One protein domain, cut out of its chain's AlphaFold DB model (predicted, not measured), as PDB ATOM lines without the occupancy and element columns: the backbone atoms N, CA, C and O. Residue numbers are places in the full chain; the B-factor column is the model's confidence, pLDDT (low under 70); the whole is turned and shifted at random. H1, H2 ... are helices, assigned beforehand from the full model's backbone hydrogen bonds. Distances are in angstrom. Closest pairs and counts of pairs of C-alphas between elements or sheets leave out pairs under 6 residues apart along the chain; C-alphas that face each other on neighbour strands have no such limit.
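Overview. This is residues 12 to 54 of the 187 residues of the protein "FtsJ domain-containing protein" of Ganoderma sinense ZZ0214-1 (UniProt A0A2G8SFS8). Two short helices, H1 and then H2, are strung end to end along a rod, and the long tail of residues 40 to 54 folds back past H2 toward H1. The printed part has 43 residues with two named helices, H1 then H2, and no named strand; the class is all helix, with 18 residues, under half, in named elements. It is only just loose, close to extended, with a radius of gyration of the C-alphas of 13.6 A and spans of 41 by 15 by 11 A.

Along the chain. H1, residues 17 to 26, begins at C-alpha 17 (24.047, 5.637, 98.018) and is 14.4 A long. H2, residues 32 to 39, is 10.5 A long and ends at C-alpha 39 (-7.328, 19.276, 97.608).

Arrangement. Residues 13 to 19, of which 17 to 19 belong to H1, stand free. A tight link of five residues joins H1 to H2, and the two helices are apart. In H1 and H2 every O i to N i+4 pair is within hydrogen-bond range.

Size, cuts and confidence. The C-alphas of Leu 15 and Gly 41, the two farthest apart, are 41.0 A apart. The printed part has no cut. Its mean pLDDT is 78.6; residue 33 and residues 41 to 49 are under 70.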
ATOM      1  N   MET A  12      21.129  11.040  88.419       92.81
ATOM      2  CA  MET A  12      22.033  10.568  89.465       92.81
ATOM      3  C   MET A  12      22.817   9.355  88.965       92.81
ATOM      4  O   MET A  12      22.406   8.695  88.007       92.81
ATOM      5  N   ASP A  13      23.923   9.037  89.632       91.56
ATOM      6  CA  ASP A  13      24.567   7.739  89.460       91.56
ATOM      7  C   ASP A  13      23.709   6.663  90.139       91.56
ATOM      8  O   ASP A  13      23.495   6.679  91.349       91.56
ATOM      9  N   PHE A  14      23.221   5.709  89.350       88.69
ATOM     10  CA  PHE A  14      22.394   4.599  89.816       88.69
ATOM     11  C   PHE A  14      23.062   3.754  90.917       88.69
ATOM     12  O   PHE A  14      22.375   3.121  91.725       88.69
ATOM     13  N   LEU A  15      24.396   3.716  90.948       86.06
ATOM     14  CA  LEU A  15      25.162   2.955  91.930       86.06
ATOM     15  C   LEU A  15      25.388   3.722  93.237       86.06
ATOM     16  O   LEU A  15      25.819   3.114  94.224       86.06
ATOM     17  N   SER A  16      25.082   5.018  93.264       91.38
ATOM     18  CA  SER A  16      25.378   5.884  94.397       91.38
ATOM     19  C   SER A  16      24.417   5.633  95.578       91.38
ATOM     20  O   SER A  16      23.219   5.383  95.384       91.38
ATOM     21  N   PRO A  17      24.905   5.679  96.833       89.19
ATOM     22  CA  PRO A  17      24.047   5.637  98.018       89.19
ATOM     23  C   PRO A  17      23.031   6.785  98.068       89.19
ATOM     24  O   PRO A  17      21.922   6.614  98.567       89.19
ATOM     25  N   GLU A  18      23.388   7.946  97.527       91.56
ATOM     26  CA  GLU A  18      22.531   9.129  97.477       91.56
ATOM     27  C   GLU A  18      21.322   8.887  96.566       91.56
ATOM     28  O   GLU A  18      20.200   9.237  96.933       91.56
ATOM     29  N   ALA A  19      21.520   8.225  95.418       90.75
ATOM     30  CA  ALA A  19      20.420   7.832  94.538       90.75
ATOM     31  C   ALA A  19      19.455   6.871  95.239       90.75
ATOM     32  O   ALA A  19      18.238   6.988  95.097       90.75
ATOM     33  N   ASP A  20      19.986   5.954  96.048       88.00
ATOM     34  CA  ASP A  20      19.177   5.033  96.843       88.00
ATOM     35  C   ASP A  20      18.273   5.751  97.849       88.00
ATOM     36  O   ASP A  20      17.083   5.440  97.945       88.00
ATOM     37  N   ALA A  21      18.845   6.704  98.590       89.00
ATOM     38  CA  ALA A  21      18.132   7.489  99.589       89.00
ATOM     39  C   ALA A  21      17.052   8.360  98.936       89.00
ATOM     40  O   ALA A  21      15.893   8.302  99.346       89.00
ATOM     41  N   CYS A  22      17.410   9.074  97.866       91.69
ATOM     42  CA  CYS A  22      16.488   9.923  97.118       91.69
ATOM     43  C   CYS A  22      15.292   9.121  96.582       91.69
ATOM     44  O   CYS A  22      14.140   9.507  96.766       91.69
ATOM     45  N   ILE A  23      15.536   7.946  95.993       91.75
ATOM     46  CA  ILE A  23      14.461   7.081  95.492       91.75
ATOM     47  C   ILE A  23      13.568   6.581  96.631       91.75
ATOM     48  O   ILE A  23      12.345   6.579  96.489       91.75
ATOM     49  N   ALA A  24      14.147   6.179  97.765       87.88
ATOM     50  CA  ALA A  24      13.366   5.730  98.912       87.88
ATOM     51  C   ALA A  24      12.463   6.841  99.471       87.88
ATOM     52  O   ALA A  24      11.360   6.553  99.929       87.88
ATOM     53  N   GLU A  25      12.920   8.091  99.470       89.50
ATOM     54  CA  GLU A  25      12.117   9.249  99.874       89.50
ATOM     55  C   GLU A  25      10.989   9.517  98.880       89.50
ATOM     56  O   GLU A  25       9.827   9.569  99.282       89.50
ATOM     57  N   LEU A  26      11.292   9.542  97.582       89.75
ATOM     58  CA  LEU A  26      10.292   9.748  96.532       89.75
ATOM     59  C   LEU A  26       9.201   8.672  96.541       89.75
ATOM     60  O   LEU A  26       8.038   8.971  96.287       89.75
ATOM     61  N   LEU A  27       9.552   7.421  96.841       89.25
ATOM     62  CA  LEU A  27       8.588   6.323  96.960       89.25
ATOM     63  C   LEU A  27       7.737   6.391  98.243       89.25
ATOM     64  O   LEU A  27       6.776   5.632  98.363       89.25
ATOM     65  N   ARG A  28       8.085   7.248  99.211       89.25
ATOM     66  CA  ARG A  28       7.269   7.521 100.408       89.25
ATOM     67  C   ARG A  28       6.363   8.730 100.250       89.25
ATOM     68  O   ARG A  28       5.424   8.876 101.031       89.25
ATOM     69  N   GLU A  29       6.638   9.597  99.284       83.81
ATOM     70  CA  GLU A  29       5.793  10.757  99.033       83.81
ATOM     71  C   GLU A  29       4.349  10.323  98.735       83.81
ATOM     72  O   GLU A  29       4.138   9.291  98.086       83.81
ATOM     73  N   PRO A  30       3.346  11.093  99.199       76.81
ATOM     74  CA  PRO A  30       1.955  10.838  98.862       76.81
ATOM     75  C   PRO A  30       1.767  10.771  97.348       76.81
ATOM     76  O   PRO A  30       2.362  11.543  96.590       76.81
ATOM     77  N   SER A  31       0.929   9.840  96.897       72.31
ATOM     78  CA  SER A  31       0.611   9.750  95.474       72.31
ATOM     79  C   SER A  31      -0.099  11.022  95.002       72.31
ATOM     80  O   SER A  31      -0.838  11.644  95.763       72.31
ATOM     81  N   VAL A  32       0.072  11.386  93.726       74.75
ATOM     82  CA  VAL A  32      -0.637  12.534  93.130       74.75
ATOM     83  C   VAL A  32      -2.145  12.406  93.345       74.75
ATOM     84  O   VAL A  32      -2.780  13.390  93.689       74.75
ATOM     85  N   SER A  33      -2.684  11.184  93.246       68.81
ATOM     86  CA  SER A  33      -4.095  10.890  93.517       68.81
ATOM     87  C   SER A  33      -4.507  11.186  94.961       68.81
ATOM     88  O   SER A  33      -5.610  11.674  95.187       68.81
ATOM     89  N   ALA A  34      -3.646  10.881  95.935       70.62
ATOM     90  CA  ALA A  34      -3.907  11.188  97.340       70.62
ATOM     91  C   ALA A  34      -3.876  12.704  97.579       70.62
ATOM     92  O   ALA A  34      -4.720  13.235  98.292       70.62
ATOM     93  N   VAL A  35      -2.944  13.410  96.929       74.69
ATOM     94  CA  VAL A  35      -2.855  14.875  97.001       74.69
ATOM     95  C   VAL A  35      -4.064  15.541  96.342       74.69
ATOM     96  O   VAL A  35      -4.633  16.454  96.931       74.69
ATOM     97  N   THR A  36      -4.500  15.092  95.161       72.06
ATOM     98  CA  THR A  36      -5.685  15.652  94.489       72.06
ATOM     99  C   THR A  36      -6.958  15.414  95.291       72.06
ATOM    100  O   THR A  36      -7.706  16.361  95.494       72.06
ATOM    101  N   ALA A  37      -7.159  14.210  95.840       71.62
ATOM    102  CA  ALA A  37      -8.317  13.916  96.690       71.62
ATOM    103  C   ALA A  37      -8.363  14.802  97.950       71.62
ATOM    104  O   ALA A  37      -9.431  15.255  98.360       71.62
ATOM    105  N   ALA A  38      -7.198  15.101  98.538       71.31
ATOM    106  CA  ALA A  38      -7.098  16.021  99.669       71.31
ATOM    107  C   ALA A  38      -7.429  17.474  99.289       71.31
ATOM    108  O   ALA A  38      -8.081  18.175 100.059       71.31
ATOM    109  N   LEU A  39      -7.016  17.930  98.103       75.56
ATOM    110  CA  LEU A  39      -7.328  19.276  97.608       75.56
ATOM    111  C   LEU A  39      -8.801  19.436  97.207       75.56
ATOM    112  O   LEU A  39      -9.351  20.527  97.341       75.56
ATOM    113  N   GLU A  40      -9.436  18.365  96.730       80.12
ATOM    114  CA  GLU A  40     -10.848  18.343  96.325       80.12
ATOM    115  C   GLU A  40     -11.818  18.199  97.515       80.12
ATOM    116  O   GLU A  40     -13.031  18.250  97.327       80.12
ATOM    117  N   GLY A  41     -11.302  18.074  98.746       66.19
ATOM    118  CA  GLY A  41     -12.108  17.963  99.968       66.19
ATOM    119  C   GLY A  41     -12.818  16.615 100.136       66.19
ATOM    120  O   GLY A  41     -13.677  16.490 101.006       66.19
ATOM    121  N   ASP A  42     -12.467  15.623  99.312       63.25
ATOM    122  CA  ASP A  42     -13.027  14.263  99.338       63.25
ATOM    123  C   ASP A  42     -12.225  13.327 100.265       63.25
ATOM    124  O   ASP A  42     -12.692  12.267 100.684       63.25
ATOM    125  N   ALA A  43     -11.010  13.731 100.648       58.94
ATOM    126  CA  ALA A  43     -10.289  13.081 101.731       58.94
ATOM    127  C   ALA A  43     -10.885  13.527 103.075       58.94
ATOM    128  O   ALA A  43     -10.860  14.712 103.410       58.94
ATOM    129  N   GLY A  44     -11.386  12.577 103.873       56.91
ATOM    130  CA  GLY A  44     -11.654  12.822 105.295       56.91
ATOM    131  C   GLY A  44     -10.403  13.359 106.008       56.91
ATOM    132  O   GLY A  44      -9.314  13.312 105.447       56.91
ATOM    133  N   GLU A  45     -10.540  13.842 107.247       55.19
ATOM    134  CA  GLU A  45      -9.476  14.460 108.074       55.19
ATOM    135  C   GLU A  45      -8.279  13.530 108.435       55.19
ATOM    136  O   GLU A  45      -7.666  13.660 109.493       55.19
ATOM    137  N   GLY A  46      -7.944  12.553 107.591       54.44
ATOM    138  CA  GLY A  46      -6.815  11.645 107.726       54.44
ATOM    139  C   GLY A  46      -5.541  12.184 107.076       54.44
ATOM    140  O   GLY A  46      -5.564  12.892 106.070       54.44
ATOM    141  N   GLU A  47      -4.403  11.819 107.663       59.53
ATOM    142  CA  GLU A  47      -3.078  12.068 107.099       59.53
ATOM    143  C   GLU A  47      -2.987  11.512 105.665       59.53
ATOM    144  O   GLU A  47      -3.454  10.411 105.383       59.53
ATOM    145  N   LEU A  48      -2.367  12.270 104.751       63.59
ATOM    146  CA  LEU A  48      -2.080  11.812 103.389       63.59
ATOM    147  C   LEU A  48      -1.338  10.470 103.439       63.59
ATOM    148  O   LEU A  48      -0.186  10.425 103.876       63.59
ATOM    149  N   GLU A  49      -1.989   9.406 102.962       66.62
ATOM    150  CA  GLU A  49      -1.423   8.058 102.890       66.62
ATOM    151  C   GLU A  49      -0.074   8.093 102.154       66.62
ATOM    152  O   GLU A  49       0.016   8.334 100.943       66.62
ATOM    153  N   ARG A  50       1.000   7.895 102.921       73.31
ATOM    154  CA  ARG A  50       2.376   7.854 102.423       73.31
ATOM    155  C   ARG A  50       2.695   6.457 101.916       73.31
ATOM    156  O   ARG A  50       2.304   5.457 102.515       73.31
ATOM    157  N   GLY A  51       3.475   6.380 100.841       76.69
ATOM    158  CA  GLY A  51       4.010   5.101 100.386       76.69
ATOM    159  C   GLY A  51       4.945   4.485 101.433       76.69
ATOM    160  O   GLY A  51       5.601   5.178 102.209       76.69
ATOM    161  N   ASP A  52       5.082   3.163 101.429       82.88
ATOM    162  CA  ASP A  52       6.037   2.448 102.291       82.88
ATOM    163  C   ASP A  52       7.491   2.490 101.764       82.88
ATOM    164  O   ASP A  52       8.369   1.777 102.262       82.88
ATOM    165  N   GLY A  53       7.761   3.312 100.743       87.75
ATOM    166  CA  GLY A  53       9.073   3.431 100.114       87.75
ATOM    167  C   GLY A  53       9.410   2.278  99.166       87.75
ATOM    168  O   GLY A  53      10.592   2.028  98.927       87.75
ATOM    169  N   LYS A  54       8.409   1.538  98.667       92.62
ATOM    170  CA  LYS A  54       8.601   0.423  97.728       92.62
ATOM    171  C   LYS A  54       7.856   0.619  96.413       92.62
ATOM    172  O   LYS A  54       6.698   1.027  96.384       92.62
TER     173      LYS A  54